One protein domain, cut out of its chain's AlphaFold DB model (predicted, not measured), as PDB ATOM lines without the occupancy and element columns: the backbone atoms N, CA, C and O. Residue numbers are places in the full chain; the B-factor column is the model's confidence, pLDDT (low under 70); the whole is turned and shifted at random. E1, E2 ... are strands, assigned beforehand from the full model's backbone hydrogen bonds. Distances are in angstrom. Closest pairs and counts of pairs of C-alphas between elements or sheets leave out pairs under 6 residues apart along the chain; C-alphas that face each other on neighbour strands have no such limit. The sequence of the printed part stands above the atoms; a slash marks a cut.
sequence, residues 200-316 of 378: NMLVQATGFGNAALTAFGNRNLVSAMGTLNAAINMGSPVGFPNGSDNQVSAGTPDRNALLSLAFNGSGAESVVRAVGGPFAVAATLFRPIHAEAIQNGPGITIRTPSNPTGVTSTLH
ATOM      1  N   ASN A 200     150.384 187.644 194.256       75.75
ATOM      2  CA  ASN A 200     150.607 187.213 195.620       75.75
ATOM      3  C   ASN A 200     151.267 188.309 196.452       75.75
ATOM      4  O   ASN A 200     151.748 189.324 195.952       75.75
ATOM      5  N   MET A 201     151.193 188.109 197.758       81.25
ATOM      6  CA  MET A 201     151.004 189.213 198.668       81.25
ATOM      7  C   MET A 201     151.916 188.982 199.885       81.25
ATOM      8  O   MET A 201     151.647 188.167 200.767       81.25
ATOM      9  N   LEU A 202     153.108 189.575 199.799       89.44
ATOM     10  CA  LEU A 202     154.353 188.990 200.304       89.44
ATOM     11  C   LEU A 202     154.694 189.416 201.741       89.44
ATOM     12  O   LEU A 202     154.672 190.591 202.068       89.44
ATOM     13  N   VAL A 203     155.116 188.475 202.585       92.62
ATOM     14  CA  VAL A 203     155.917 188.737 203.785       92.62
ATOM     15  C   VAL A 203     157.194 187.907 203.746       92.62
ATOM     16  O   VAL A 203     157.094 186.699 203.607       92.62
ATOM     17  N   GLN A 204     158.387 188.469 203.944       95.25
ATOM     18  CA  GLN A 204     159.620 187.668 203.924       95.25
ATOM     19  C   GLN A 204     160.707 188.094 204.913       95.25
ATOM     20  O   GLN A 204     161.402 189.037 204.604       95.25
ATOM     21  N   ALA A 205     160.982 187.391 206.011       95.44
ATOM     22  CA  ALA A 205     162.016 187.757 206.987       95.44
ATOM     23  C   ALA A 205     163.281 186.893 206.949       95.44
ATOM     24  O   ALA A 205     163.189 185.674 207.069       95.44
ATOM     25  N   THR A 206     164.477 187.486 206.905       89.50
ATOM     26  CA  THR A 206     165.737 186.729 206.796       89.50
ATOM     27  C   THR A 206     166.849 187.229 207.733       89.50
ATOM     28  O   THR A 206     166.917 188.419 208.025       89.50
ATOM     29  N   GLY A 207     167.700 186.325 208.246       85.50
ATOM     30  CA  GLY A 207     168.791 186.662 209.185       85.50
ATOM     31  C   GLY A 207     169.266 185.509 210.092       85.50
ATOM     32  O   GLY A 207     168.817 184.373 209.972       85.50
ATOM     33  N   PHE A 208     170.153 185.781 211.047       86.88
ATOM     34  CA  PHE A 208     170.263 185.026 212.300       86.88
ATOM     35  C   PHE A 208     168.970 185.215 213.110       86.88
ATOM     36  O   PHE A 208     168.916 185.991 214.051       86.88
ATOM     37  N   GLY A 209     167.904 184.516 212.737       80.56
ATOM     38  CA  GLY A 209     166.623 184.659 213.413       80.56
ATOM     39  C   GLY A 209     165.784 185.809 212.877       80.56
ATOM     40  O   GLY A 209     166.274 186.884 212.545       80.56
ATOM     41  N   ASN A 210     164.502 185.530 212.660       90.06
ATOM     42  CA  ASN A 210     163.754 186.221 211.623       90.06
ATOM     43  C   ASN A 210     162.299 185.724 211.582       90.06
ATOM     44  O   ASN A 210     162.041 184.539 211.375       90.06
ATOM     45  N   ALA A 211     161.335 186.638 211.708       93.81
ATOM     46  CA  ALA A 211     159.914 186.293 211.678       93.81
ATOM     47  C   ALA A 211     159.147 187.061 210.603       93.81
ATOM     48  O   ALA A 211     159.247 188.280 210.527       93.81
ATOM     49  N   ALA A 212     158.390 186.320 209.804       93.62
ATOM     50  CA  ALA A 212     157.587 186.721 208.665       93.62
ATOM     51  C   ALA A 212     156.109 186.436 208.974       93.62
ATOM     52  O   ALA A 212     155.754 185.286 209.215       93.62
ATOM     53  N   LEU A 213     155.243 187.449 209.000       91.75
ATOM     54  CA  LEU A 213     153.835 187.306 209.385       91.75
ATOM     55  C   LEU A 213     152.867 188.040 208.434       91.75
ATOM     56  O   LEU A 213     152.838 189.265 208.449       91.75
ATOM     57  N   THR A 214     152.024 187.344 207.663       87.56
ATOM     58  CA  THR A 214     150.818 187.963 207.070       87.56
ATOM     59  C   THR A 214     149.617 187.700 207.970       87.56
ATOM     60  O   THR A 214     149.353 186.558 208.352       87.56
ATOM     61  N   ALA A 215     148.836 188.738 208.267       81.81
ATOM     62  CA  ALA A 215     147.549 188.560 208.928       81.81
ATOM     63  C   ALA A 215     146.456 188.101 207.940       81.81
ATOM     64  O   ALA A 215     146.018 186.952 207.988       81.81
ATOM     65  N   PHE A 216     146.020 188.978 207.038       81.56
ATOM     66  CA  PHE A 216     144.794 188.804 206.255       81.56
ATOM     67  C   PHE A 216     145.038 188.960 204.759       81.56
ATOM     68  O   PHE A 216     146.170 189.140 204.314       81.56
ATOM     69  N   GLY A 217     143.965 188.835 203.980       73.88
ATOM     70  CA  GLY A 217     144.031 188.839 202.529       73.88
ATOM     71  C   GLY A 217     143.855 187.467 201.895       73.88
ATOM     72  O   GLY A 217     143.407 186.512 202.538       73.88
ATOM     73  N   ASN A 218     144.198 187.403 200.615       76.06
ATOM     74  CA  ASN A 218     144.240 186.185 199.820       76.06
ATOM     75  C   ASN A 218     145.437 186.236 198.875       76.06
ATOM     76  O   ASN A 218     145.866 187.324 198.492       76.06
ATOM     77  N   ARG A 219     145.942 185.064 198.470       77.62
ATOM     78  CA  ARG A 219     147.223 184.922 197.757       77.62
ATOM     79  C   ARG A 219     148.411 185.420 198.583       77.62
ATOM     80  O   ARG A 219     149.390 185.948 198.068       77.62
ATOM     81  N   ASN A 220     148.363 185.231 199.891       84.31
ATOM     82  CA  ASN A 220     149.431 185.655 200.790       84.31
ATOM     83  C   ASN A 220     150.681 184.791 200.544       84.31
ATOM     84  O   ASN A 220     150.547 183.607 200.254       84.31
ATOM     85  N   LEU A 221     151.893 185.342 200.632       90.31
ATOM     86  CA  LEU A 221     153.148 184.598 200.446       90.31
ATOM     87  C   LEU A 221     154.102 184.917 201.597       90.31
ATOM     88  O   LEU A 221     154.738 185.958 201.581       90.31
ATOM     89  N   VAL A 222     154.214 184.044 202.595       93.25
ATOM     90  CA  VAL A 222     154.957 184.314 203.838       93.25
ATOM     91  C   VAL A 222     156.231 183.474 203.917       93.25
ATOM     92  O   VAL A 222     156.174 182.266 203.733       93.25
ATOM     93  N   SER A 223     157.392 184.065 204.202       95.44
ATOM     94  CA  SER A 223     158.701 183.419 204.025       95.44
ATOM     95  C   SER A 223     159.712 183.800 205.120       95.44
ATOM     96  O   SER A 223     160.113 184.945 205.205       95.44
ATOM     97  N   ALA A 224     160.182 182.888 205.964       95.94
ATOM     98  CA  ALA A 224     161.243 183.173 206.941       95.94
ATOM     99  C   ALA A 224     162.501 182.354 206.610       95.94
ATOM    100  O   ALA A 224     162.370 181.149 206.489       95.94
ATOM    101  N   MET A 225     163.699 182.936 206.444       92.12
ATOM    102  CA  MET A 225     164.919 182.209 206.010       92.12
ATOM    103  C   MET A 225     166.194 182.596 206.797       92.12
ATOM    104  O   MET A 225     166.658 183.735 206.718       92.12
ATOM    105  N   GLY A 226     166.810 181.663 207.535       87.81
ATOM    106  CA  GLY A 226     167.727 182.047 208.615       87.81
ATOM    107  C   GLY A 226     167.889 181.057 209.778       87.81
ATOM    108  O   GLY A 226     167.641 179.862 209.622       87.81
ATOM    109  N   THR A 227     168.333 181.550 210.944       89.44
ATOM    110  CA  THR A 227     168.674 180.723 212.130       89.44
ATOM    111  C   THR A 227     167.514 180.465 213.106       89.44
ATOM    112  O   THR A 227     167.484 179.426 213.753       89.44
ATOM    113  N   LEU A 228     166.540 181.362 213.241       90.19
ATOM    114  CA  LEU A 228     165.370 181.196 214.128       90.19
ATOM    115  C   LEU A 228     164.137 181.705 213.380       90.19
ATOM    116  O   LEU A 228     163.782 182.876 213.473       90.19
ATOM    117  N   ASN A 229     163.551 180.837 212.563       93.12
ATOM    118  CA  ASN A 229     162.568 181.204 211.553       93.12
ATOM    119  C   ASN A 229     161.138 181.012 212.051       93.12
ATOM    120  O   ASN A 229     160.788 179.918 212.502       93.12
ATOM    121  N   ALA A 230     160.288 182.013 211.833       94.88
ATOM    122  CA  ALA A 230     158.838 181.880 211.959       94.88
ATOM    123  C   ALA A 230     158.125 182.502 210.745       94.88
ATOM    124  O   ALA A 230     158.182 183.712 210.584       94.88
ATOM    125  N   ALA A 231     157.461 181.714 209.896       94.69
ATOM    126  CA  ALA A 231     156.657 182.175 208.760       94.69
ATOM    127  C   ALA A 231     155.172 181.885 209.009       94.69
ATOM    128  O   ALA A 231     154.791 180.740 209.216       94.69
ATOM    129  N   ILE A 232     154.314 182.899 209.034       93.19
ATOM    130  CA  ILE A 232     152.943 182.769 209.541       93.19
ATOM    131  C   ILE A 232     151.974 183.532 208.645       93.19
ATOM    132  O   ILE A 232     151.973 184.755 208.658       93.19
ATOM    133  N   ASN A 233     151.113 182.832 207.913       90.56
ATOM    134  CA  ASN A 233     149.888 183.417 207.374       90.56
ATOM    135  C   ASN A 233     148.689 183.043 208.255       90.56
ATOM    136  O   ASN A 233     148.628 181.930 208.779       90.56
ATOM    137  N   MET A 234     147.690 183.917 208.374       83.19
ATOM    138  CA  MET A 234     146.401 183.558 208.986       83.19
ATOM    139  C   MET A 234     145.254 183.440 207.963       83.19
ATOM    140  O   MET A 234     144.394 182.574 208.142       83.19
ATOM    141  N   GLY A 235     145.288 184.195 206.860       70.81
ATOM    142  CA  GLY A 235     144.305 184.132 205.763       70.81
ATOM    143  C   GLY A 235     143.011 184.915 206.038       70.81
ATOM    144  O   GLY A 235     142.876 185.561 207.078       70.81
ATOM    145  N   SER A 236     142.068 184.916 205.088       67.62
ATOM    146  CA  SER A 236     140.887 185.797 205.146       67.62
ATOM    147  C   SER A 236     139.778 185.310 206.100       67.62
ATOM    148  O   SER A 236     139.267 184.201 205.927       67.62
ATOM    149  N   PRO A 237     139.312 186.159 207.040       54.91
ATOM    150  CA  PRO A 237     138.147 185.887 207.879       54.91
ATOM    151  C   PRO A 237     136.827 186.475 207.337       54.91
ATOM    152  O   PRO A 237     135.805 186.332 208.012       54.91
ATOM    153  N   VAL A 238     136.820 187.180 206.192       48.34
ATOM    154  CA  VAL A 238     135.686 188.034 205.772       48.34
ATOM    155  C   VAL A 238     135.334 187.975 204.281       48.34
ATOM    156  O   VAL A 238     136.180 188.193 203.419       48.34
ATOM    157  N   GLY A 239     134.032 187.801 204.016       50.28
ATOM    158  CA  GLY A 239     133.258 188.431 202.930       50.28
ATOM    159  C   GLY A 239     133.518 188.019 201.478       50.28
ATOM    160  O   GLY A 239     132.570 187.731 200.753       50.28
ATOM    161  N   PHE A 240     134.772 188.018 201.035       49.75
ATOM    162  CA  PHE A 240     135.137 187.862 199.629       49.75
ATOM    163  C   PHE A 240     135.236 186.380 199.219       49.75
ATOM    164  O   PHE A 240     135.749 185.567 199.992       49.75
ATOM    165  N   PRO A 241     134.807 186.004 197.996       48.72
ATOM    166  CA  PRO A 241     134.734 184.599 197.578       48.72
ATOM    167  C   PRO A 241     136.098 183.894 197.444       48.72
ATOM    168  O   PRO A 241     136.159 182.673 197.562       48.72
ATOM    169  N   ASN A 242     137.193 184.641 197.258       53.31
ATOM    170  CA  ASN A 242     138.517 184.105 196.916       53.31
ATOM    171  C   ASN A 242     139.511 184.130 198.091       53.31
ATOM    172  O   ASN A 242     140.611 184.645 197.948       53.31
ATOM    173  N   GLY A 243     139.161 183.597 199.263       53.81
ATOM    174  CA  GLY A 243     140.065 183.509 200.429       53.81
ATOM    175  C   GLY A 243     141.199 182.470 200.312       53.81
ATOM    176  O   GLY A 243     141.492 181.797 201.298       53.81
ATOM    177  N   SER A 244     141.761 182.262 199.121       72.38
ATOM    178  CA  SER A 244     142.562 181.092 198.727       72.38
ATOM    179  C   SER A 244     144.025 181.420 198.370       72.38
ATOM    180  O   SER A 244     144.484 182.554 198.530       72.38
ATOM    181  N   ASP A 245     144.752 180.401 197.901       76.94
ATOM    182  CA  ASP A 245     146.059 180.459 197.226       76.94
ATOM    183  C   ASP A 245     147.232 180.957 198.108       76.94
ATOM    184  O   ASP A 245     148.241 181.475 197.613       76.94
ATOM    185  N   ASN A 246     147.109 180.827 199.433       85.44
ATOM    186  CA  ASN A 246     148.117 181.290 200.388       85.44
ATOM    187  C   ASN A 246     149.323 180.335 200.451       85.44
ATOM    188  O   ASN A 246     149.164 179.124 200.547       85.44
ATOM    189  N   GLN A 247     150.540 180.868 200.482       89.94
ATOM    190  CA  GLN A 247     151.788 180.112 200.564       89.94
ATOM    191  C   GLN A 247     152.598 180.547 201.792       89.94
ATOM    192  O   GLN A 247     152.719 181.738 202.066       89.94
ATOM    193  N   VAL A 248     153.170 179.601 202.538       92.75
ATOM    194  CA  VAL A 248     153.967 179.881 203.747       92.75
ATOM    195  C   VAL A 248     155.223 179.005 203.775       92.75
ATOM    196  O   VAL A 248     155.119 177.806 203.554       92.75
ATOM    197  N   SER A 249     156.401 179.563 204.066       95.00
ATOM    198  CA  SER A 249     157.694 178.862 204.051       95.00
ATOM    199  C   SER A 249     158.630 179.323 205.179       95.00
ATOM    200  O   SER A 249     159.031 180.477 205.159       95.00
ATOM    201  N   ALA A 250     159.050 178.476 206.127       96.19
ATOM    202  CA  ALA A 250     160.039 178.859 207.160       96.19
ATOM    203  C   ALA A 250     161.330 178.027 207.150       96.19
ATOM    204  O   ALA A 250     161.327 176.823 206.918       96.19
ATOM    205  N   GLY A 251     162.444 178.674 207.461       90.19
ATOM    206  CA  GLY A 251     163.775 178.138 207.248       90.19
ATOM    207  C   GLY A 251     164.115 177.915 205.780       90.19
ATOM    208  O   GLY A 251     163.391 178.282 204.853       90.19
ATOM    209  N   THR A 252     165.263 177.284 205.594       83.38
ATOM    210  CA  THR A 252     165.807 176.815 204.317       83.38
ATOM    211  C   THR A 252     166.469 175.467 204.584       83.38
ATOM    212  O   THR A 252     167.013 175.306 205.679       83.38
ATOM    213  N   PRO A 253     166.488 174.515 203.632       76.31
ATOM    214  CA  PRO A 253     167.193 173.243 203.831       76.31
ATOM    215  C   PRO A 253     168.680 173.457 204.162       76.31
ATOM    216  O   PRO A 253     169.262 172.715 204.946       76.31
ATOM    217  N   ASP A 254     169.249 174.529 203.606       68.19
ATOM    218  CA  ASP A 254     170.688 174.767 203.463       68.19
ATOM    219  C   ASP A 254     171.244 175.791 204.473       68.19
ATOM    220  O   ASP A 254     172.325 176.351 204.284       68.19
ATOM    221  N   ARG A 255     170.502 176.081 205.553       73.06
ATOM    222  CA  ARG A 255     171.001 176.881 206.686       73.06
ATOM    223  C   ARG A 255     170.721 176.173 208.001       73.06
ATOM    224  O   ARG A 255     169.651 175.595 208.188       73.06
ATOM    225  N   ASN A 256     171.652 176.315 208.943       75.94
ATOM    226  CA  ASN A 256     171.477 175.889 210.328       75.94
ATOM    227  C   ASN A 256     170.448 176.780 211.035       75.94
ATOM    228  O   ASN A 256     170.784 177.699 211.785       75.94
ATOM    229  N   ALA A 257     169.178 176.485 210.786       86.19
ATOM    230  CA  ALA A 257     168.102 176.831 211.686       86.19
ATOM    231  C   ALA A 257     168.299 176.095 213.021       86.19
ATOM    232  O   ALA A 257     168.593 174.906 213.057       86.19
ATOM    233  N   LEU A 258     168.104 176.793 214.132       89.00
ATOM    234  CA  LEU A 258     167.762 176.203 215.422       89.00
ATOM    235  C   LEU A 258     166.241 175.989 215.520       89.00
ATOM    236  O   LEU A 258     165.800 175.066 216.196       89.00
ATOM    237  N   LEU A 259     165.457 176.813 214.812       89.44
ATOM    238  CA  LEU A 259     164.002 176.722 214.699       89.44
ATOM    239  C   LEU A 259     163.540 177.059 213.272       89.44
ATOM    240  O   LEU A 259     163.981 178.061 212.708       89.44
ATOM    241  N   SER A 260     162.602 176.276 212.740       93.62
ATOM    242  CA  SER A 260     161.896 176.543 211.483       93.62
ATOM    243  C   SER A 260     160.397 176.273 211.615       93.62
ATOM    244  O   SER A 260     159.950 175.147 211.412       93.62
ATOM    245  N   LEU A 261     159.629 177.310 211.965       94.44
ATOM    246  CA  LEU A 261     158.181 177.276 212.205       94.44
ATOM    247  C   LEU A 261     157.408 177.934 211.050       94.44
ATOM    248  O   LEU A 261     157.483 179.144 210.889       94.44
ATOM    249  N   ALA A 262     156.624 177.180 210.288       93.19
ATOM    250  CA  ALA A 262     155.656 177.682 209.322       93.19
ATOM    251  C   ALA A 262     154.202 177.375 209.707       93.19
ATOM    252  O   ALA A 262     153.874 176.276 210.155       93.19
ATOM    253  N   PHE A 263     153.302 178.326 209.472       92.88
ATOM    254  CA  PHE A 263     151.883 178.194 209.795       92.88
ATOM    255  C   PHE A 263     150.998 178.909 208.767       92.88
ATOM    256  O   PHE A 263     151.194 180.094 208.519       92.88
ATOM    257  N   ASN A 264     149.988 178.229 208.224       90.25
ATOM    258  CA  ASN A 264     148.848 178.858 207.559       90.25
ATOM    259  C   ASN A 264     147.571 178.595 208.361       90.25
ATOM    260  O   ASN A 264     147.184 177.444 208.562       90.25
ATOM    261  N   GLY A 265     146.880 179.654 208.772       82.31
ATOM    262  CA  GLY A 265     145.578 179.523 209.420       82.31
ATOM    263  C   GLY A 265     144.536 178.933 208.471       82.31
ATOM    264  O   GLY A 265     143.966 177.878 208.747       82.31
ATOM    265  N   SER A 266     144.295 179.611 207.349       81.50
ATOM    266  CA  SER A 266     143.135 179.348 206.497       81.50
ATOM    267  C   SER A 266     143.387 179.557 205.003       81.50
ATOM    268  O   SER A 266     144.319 180.251 204.585       81.50
ATOM    269  N   GLY A 267     142.522 178.939 204.202       72.75
ATOM    270  CA  GLY A 267     142.399 179.169 202.766       72.75
ATOM    271  C   GLY A 267     142.318 177.871 201.975       72.75
ATOM    272  O   GLY A 267     142.929 176.867 202.340       72.75
ATOM    273  N   ALA A 268     141.567 177.899 200.874       76.56
ATOM    274  CA  ALA A 268     141.668 176.854 199.862       76.56
ATOM    275  C   ALA A 268     143.019 176.965 199.132       76.56
ATOM    276  O   ALA A 268     143.654 178.021 199.141       76.56
ATOM    277  N   GLU A 269     143.462 175.864 198.537       76.06
ATOM    278  CA  GLU A 269     144.608 175.742 197.620       76.06
ATOM    279  C   GLU A 269     145.916 176.318 198.190       76.06
ATOM    280  O   GLU A 269     146.779 176.834 197.485       76.06
ATOM    281  N   SER A 270     146.044 176.247 199.519       81.75
ATOM    282  CA  SER A 270     147.114 176.892 200.275       81.75
ATOM    283  C   SER A 270     148.247 175.917 200.618       81.75
ATOM    284  O   SER A 270     148.010 174.789 201.046       81.75
ATOM    285  N   VAL A 271     149.496 176.352 200.474       87.50
ATOM    286  CA  VAL A 271     150.703 175.535 200.673       87.50
ATOM    287  C   VAL A 271     151.453 176.005 201.914       87.50
ATOM    288  O   VAL A 271     151.627 177.203 202.129       87.50
ATOM    289  N   VAL A 272     151.953 175.071 202.723       91.00
ATOM    290  CA  VAL A 272     152.848 175.394 203.845       91.00
ATOM    291  C   VAL A 272     154.118 174.568 203.736       91.00
ATOM    292  O   VAL A 272     154.113 173.414 203.316       91.00
ATOM    293  N   ARG A 273     155.243 175.145 204.120       93.38
ATOM    294  CA  ARG A 273     156.538 174.491 204.111       93.38
ATOM    295  C   ARG A 273     157.357 174.998 205.269       93.38
ATOM    296  O   ARG A 273     157.319 176.179 205.574       93.38
ATOM    297  N   ALA A 274     158.170 174.150 205.863       92.88
ATOM    298  CA  ALA A 274     159.348 174.649 206.544       92.88
ATOM    299  C   ALA A 274     160.453 173.598 206.530       92.88
ATOM    300  O   ALA A 274     160.206 172.442 206.193       92.88
ATOM    301  N   VAL A 275     161.694 174.008 206.754       88.06
ATOM    302  CA  VAL A 275     162.875 173.203 206.420       88.06
ATOM    303  C   VAL A 275     164.088 173.626 207.249       88.06
ATOM    304  O   VAL A 275     164.223 174.790 207.625       88.06
ATOM    305  N   GLY A 276     164.967 172.661 207.518       81.25
ATOM    306  CA  GLY A 276     166.198 172.853 208.285       81.25
ATOM    307  C   GLY A 276     166.007 172.870 209.807       81.25
ATOM    308  O   GLY A 276     164.977 173.307 210.322       81.25
ATOM    309  N   GLY A 277     167.060 172.440 210.507       81.31
ATOM    310  CA  GLY A 277     167.228 172.548 211.958       81.31
ATOM    311  C   GLY A 277     166.830 171.328 212.800       81.31
ATOM    312  O   GLY A 277     166.427 170.302 212.258       81.31
ATOM    313  N   PRO A 278     166.980 171.418 214.139       85.69
ATOM    314  CA  PRO A 278     166.528 170.410 215.099       85.69
ATOM    315  C   PRO A 278     165.084 170.641 215.580       85.69
ATOM    316  O   PRO A 278     164.470 169.715 216.106       85.69
ATOM    317  N   PHE A 279     164.522 171.842 215.393       85.00
ATOM    318  CA  PHE A 279     163.124 172.147 215.699       85.00
ATOM    319  C   PHE A 279     162.416 172.726 214.484       85.00
ATOM    320  O   PHE A 279     162.866 173.686 213.862       85.00
ATOM    321  N   ALA A 280     161.292 172.111 214.156       88.81
ATOM    322  CA  ALA A 280     160.673 172.184 212.853       88.81
ATOM    323  C   ALA A 280     159.161 172.004 213.030       88.81
ATOM    324  O   ALA A 280     158.739 171.071 213.705       88.81
ATOM    325  N   VAL A 281     158.332 172.887 212.481       90.00
ATOM    326  CA  VAL A 281     156.865 172.742 212.476       90.00
ATOM    327  C   VAL A 281     156.283 173.417 211.233       90.00
ATOM    328  O   VAL A 281     156.385 174.628 211.130       90.00
ATOM    329  N   ALA A 282     155.617 172.691 210.330       89.31
ATOM    330  CA  ALA A 282     154.845 173.269 209.222       89.31
ATOM    331  C   ALA A 282     153.378 172.868 209.356       89.31
ATOM    332  O   ALA A 282     153.072 171.683 209.240       89.31
ATOM    333  N   ALA A 283     152.473 173.823 209.572       88.06
ATOM    334  CA  ALA A 283     151.071 173.544 209.884       88.06
ATOM    335  C   ALA A 283     150.066 174.279 208.978       88.06
ATOM    336  O   ALA A 283     150.207 175.475 208.747       88.06
ATOM    337  N   THR A 284     149.013 173.590 208.526       82.31
ATOM    338  CA  THR A 284     147.798 174.188 207.934       82.31
ATOM    339  C   THR A 284     146.547 173.559 208.546       82.31
ATOM    340  O   THR A 284     146.507 172.338 208.702       82.31
ATOM    341  N   LEU A 285     145.550 174.370 208.934       76.81
ATOM    342  CA  LEU A 285     144.429 173.908 209.775       76.81
ATOM    343  C   LEU A 285     143.024 174.017 209.149       76.81
ATOM    344  O   LEU A 285     142.219 173.113 209.374       76.81
ATOM    345  N   PHE A 286     142.686 175.075 208.394       72.62
ATOM    346  CA  PHE A 286     141.274 175.384 208.078       72.62
ATOM    347  C   PHE A 286     140.932 175.559 206.580       72.62
ATOM    348  O   PHE A 286     141.687 176.144 205.808       72.62
ATOM    349  N   ARG A 287     139.733 175.076 206.199       62.75
ATOM    350  CA  ARG A 287     139.139 175.039 204.832       62.75
ATOM    351  C   ARG A 287     140.079 174.581 203.691       62.75
ATOM    352  O   ARG A 287     140.045 175.172 202.613       62.75
ATOM    353  N   PRO A 288     140.895 173.528 203.853       58.97
ATOM    354  CA  PRO A 288     142.170 173.464 203.156       58.97
ATOM    355  C   PRO A 288     142.077 172.747 201.790       58.97
ATOM    356  O   PRO A 288     142.946 171.962 201.458       58.97
ATOM    357  N   ILE A 289     141.013 172.932 201.001       58.12
ATOM    358  CA  ILE A 289     140.781 172.208 199.725       58.12
ATOM    359  C   ILE A 289     142.072 172.213 198.868       58.12
ATOM    360  O   ILE A 289     142.627 173.278 198.653       58.12
ATOM    361  N   HIS A 290     142.590 171.045 198.459       56.72
ATOM    362  CA  HIS A 290     143.902 170.857 197.786       56.72
ATOM    363  C   HIS A 290     145.195 171.260 198.557       56.72
ATOM    364  O   HIS A 290     146.269 171.307 197.964       56.72
ATOM    365  N   ALA A 291     145.151 171.528 199.866       59.06
ATOM    366  CA  ALA A 291     146.283 172.073 200.632       59.06
ATOM    367  C   ALA A 291     147.261 171.029 201.197       59.06
ATOM    368  O   ALA A 291     146.863 170.067 201.866       59.06
ATOM    369  N   GLU A 292     148.559 171.325 201.082       65.12
ATOM    370  CA  GLU A 292     149.639 170.541 201.685       65.12
ATOM    371  C   GLU A 292     150.638 171.419 202.458       65.12
ATOM    372  O   GLU A 292     151.366 172.233 201.892       65.12
ATOM    373  N   ALA A 293     150.717 171.199 203.772       72.94
ATOM    374  CA  ALA A 293     151.893 171.537 204.571       72.94
ATOM    375  C   ALA A 293     152.975 170.454 204.419       72.94
ATOM    376  O   ALA A 293     152.619 169.274 204.408       72.94
ATOM    377  N   ILE A 294     154.265 170.799 204.332       70.38
ATOM    378  CA  ILE A 294     155.379 169.828 204.330       70.38
ATOM    379  C   ILE A 294     156.626 170.389 205.031       70.38
ATOM    380  O   ILE A 294     157.235 171.349 204.563       70.38
ATOM    381  N   GLN A 295     157.071 169.724 206.094       62.12
ATOM    382  CA  GLN A 295     158.376 169.939 206.715       62.12
ATOM    383  C   GLN A 295     159.058 168.645 207.128       62.12
ATOM    384  O   GLN A 295     158.539 167.884 207.947       62.12
ATOM    385  N   ASN A 296     160.277 168.481 206.613       58.78
ATOM    386  CA  ASN A 296     161.110 167.301 206.788       58.78
ATOM    387  C   ASN A 296     162.493 167.743 207.298       58.78
ATOM    388  O   ASN A 296     163.287 168.286 206.533       58.78
ATOM    389  N   GLY A 297     162.752 167.540 208.593       59.84
ATOM    390  CA  GLY A 297     164.026 167.873 209.250       59.84
ATOM    391  C   GLY A 297     163.858 168.645 210.567       59.84
ATOM    392  O   GLY A 297     163.879 169.870 210.517       59.84
ATOM    393  N   PRO A 298     163.642 167.962 211.714       54.56
ATOM    394  CA  PRO A 298     163.315 166.535 211.835       54.56
ATOM    395  C   PRO A 298     161.842 166.240 211.490       54.56
ATOM    396  O   PRO A 298     161.466 165.092 211.282       54.56
ATOM    397  N   GLY A 299     161.013 167.283 211.404       67.94
ATOM    398  CA  GLY A 299     159.546 167.229 211.435       67.94
ATOM    399  C   GLY A 299     159.060 168.185 212.528       67.94
ATOM    400  O   GLY A 299     159.809 168.452 213.461       67.94
ATOM    401  N   ILE A 300     157.857 168.750 212.459       61.22
ATOM    402  CA  ILE A 300     156.593 168.058 212.178       61.22
ATOM    403  C   ILE A 300     155.760 168.774 211.101       61.22
ATOM    404  O   ILE A 300     155.463 169.962 211.198       61.22
ATOM    405  N   THR A 301     155.301 168.001 210.118       65.88
ATOM    406  CA  THR A 301     154.227 168.380 209.189       65.88
ATOM    407  C   THR A 301     152.855 168.233 209.858       65.88
ATOM    408  O   THR A 301     152.578 167.193 210.452       65.88
ATOM    409  N   ILE A 302     151.967 169.220 209.716       58.09
ATOM    410  CA  ILE A 302     150.560 169.162 210.141       58.09
ATOM    411  C   ILE A 302     149.667 169.699 209.019       58.09
ATOM    412  O   ILE A 302     149.825 170.822 208.549       58.09
ATOM    413  N   ARG A 303     148.712 168.879 208.591       66.44
ATOM    414  CA  ARG A 303     147.700 169.196 207.575       66.44
ATOM    415  C   ARG A 303     146.304 168.941 208.209       66.44
ATOM    416  O   ARG A 303     146.181 169.089 209.418       66.44
ATOM    417  N   THR A 304     145.206 168.523 207.568       50.78
ATOM    418  CA  THR A 304     144.965 167.807 206.293       50.78
ATOM    419  C   THR A 304     143.456 167.891 206.008       50.78
ATOM    420  O   THR A 304     142.701 167.514 206.897       50.78
ATOM    421  N   PRO A 305     142.992 168.302 204.811       54.16
ATOM    422  CA  PRO A 305     141.573 168.560 204.496       54.16
ATOM    423  C   PRO A 305     140.540 167.560 205.007       54.16
ATOM    424  O   PRO A 305     139.616 167.932 205.719       54.16
ATOM    425  N   SER A 306     140.710 166.295 204.642       50.94
ATOM    426  CA  SER A 306     139.867 165.174 205.065       50.94
ATOM    427  C   SER A 306     140.676 164.075 205.750       50.94
ATOM    428  O   SER A 306     140.113 163.069 206.163       50.94
ATOM    429  N   ASN A 307     142.002 164.244 205.814       57.81
ATOM    430  CA  ASN A 307     142.917 163.247 205.252       57.81
ATOM    431  C   ASN A 307     142.573 162.971 203.759       57.81
ATOM    432  O   ASN A 307     141.812 162.048 203.489       57.81
ATOM    433  N   PRO A 308     143.101 163.756 202.786       55.56
ATOM    434  CA  PRO A 308     142.827 163.591 201.354       55.56
ATOM    435  C   PRO A 308     143.929 162.903 200.518       55.56
ATOM    436  O   PRO A 308     143.719 162.682 199.334       55.56
ATOM    437  N   THR A 309     145.135 162.590 200.997       51.41
ATOM    438  CA  THR A 309     145.442 161.771 202.182       51.41
ATOM    439  C   THR A 309     146.945 161.841 202.501       51.41
ATOM    440  O   THR A 309     147.759 162.007 201.599       51.41
ATOM    441  N   GLY A 310     147.339 161.724 203.775       46.72
ATOM    442  CA  GLY A 310     148.751 161.782 204.180       46.72
ATOM    443  C   GLY A 310     148.979 161.915 205.689       46.72
ATOM    444  O   GLY A 310     149.462 162.947 206.152       46.72
ATOM    445  N   VAL A 311     148.634 160.888 206.475       54.91
ATOM    446  CA  VAL A 311     148.858 160.891 207.934       54.91
ATOM    447  C   VAL A 311     150.274 160.434 208.288       54.91
ATOM    448  O   VAL A 311     150.519 159.233 208.350       54.91
ATOM    449  N   THR A 312     151.139 161.376 208.678       53.38
ATOM    450  CA  THR A 312     152.162 161.105 209.707       53.38
ATOM    451  C   THR A 312     152.398 162.329 210.595       53.38
ATOM    452  O   THR A 312     153.380 163.055 210.450       53.38
ATOM    453  N   SER A 313     151.526 162.546 211.578       49.66
ATOM    454  CA  SER A 313     151.860 163.392 212.723       49.66
ATOM    455  C   SER A 313     152.822 162.633 213.649       49.66
ATOM    456  O   SER A 313     152.397 161.866 214.511       49.66
ATOM    457  N   THR A 314     154.133 162.862 213.511       49.75
ATOM    458  CA  THR A 314     155.186 162.345 214.417       49.75
ATOM    459  C   THR A 314     155.203 163.038 215.791       49.75
ATOM    460  O   THR A 314     156.258 163.307 216.372       49.75
ATOM    461  N   LEU A 315     154.015 163.252 216.374       49.38
ATOM    462  CA  LEU A 315     153.865 163.336 217.825       49.38
ATOM    463  C   LEU A 315     154.486 162.053 218.390       49.38
ATOM    464  O   LEU A 315     153.990 160.973 218.089       49.38
ATOM    465  N   HIS A 316     155.606 162.158 219.110       50.62
ATOM    466  CA  HIS A 316     156.492 161.021 219.388       50.62
ATOM    467  C   HIS A 316     155.764 159.844 220.062       50.62
ATOM    468  O   HIS A 316     155.605 159.784 221.282       50.62
TER     469      HIS A 316
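Overview. This is residues 200 to 316 of the 378 residues of an uncharacterized protein of Mycolicibacterium neworleansense (UniProt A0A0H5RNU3). The chain winds in stacked turns, a flattened solenoid of two parallel sheets face to face as a sandwich: E1, E3, E5, E7, E9 on one side and E2, E4, E6, E8 on the other. Each turn crosses from one sheet to the other; the long loop of residues 234 to 246 reaches past the strand ends, and residues 296 to 316 close the stack beyond E8 and E9. The 117 printed residues, under half of them in named elements, hold nine strands, E1 to E9 in chain order, and no named helix: all strand. The whole is compact, with a radius of gyration of the C-alphas of 13.2 A and spans of 40 by 29 by 17 A.

Arrangement. The larger sheet runs E1 (201 to 207), E3 (220 to 226), E5 (247 to 251), E7 (271 to 275), E9 (292 to 295), with N 203 to O 221 at 2.7 A, N 249 to O 222 at 2.7 A, N 273 to O 248 at 2.7 A and N 294 to O 272 at 2.8 A within hydrogen-bond range. The other runs E2 (210 to 217), E4 (228 to 233), E6 (259 to 266), E8 (280 to 286), with N 212 to O 230 at 2.7 A, N 231 to O 261 at 2.8 A and N 262 to O 281 at 2.7 A. Their best planes are 9 degrees apart. The closest C-alphas of E4 and E5, Ala 231 and Ala 250, are 5.0 A apart. E1 and E9 are apart.

Along the chain. E1 begins at C-alpha 201 (151.004, 189.213, 198.668) and is 20.8 A long. E6, 22.6 A, and E2, 21.9 A, have 8 residues each. E9 ends at C-alpha 295 (158.376, 169.939, 206.715).

Size, cuts and confidence. The farthest C-alphas, Gly 239 and Asn 256, are 40.9 A apart. The printed part has no cut; E4 to E5 is a long link. Residues 301 to 302 pair parallel with residues 282 to 283 of E8. Mean pLDDT of the printed part is 76.7, with residues 236 to 243, 254, 287 to 292 and 295 to 316 under 70.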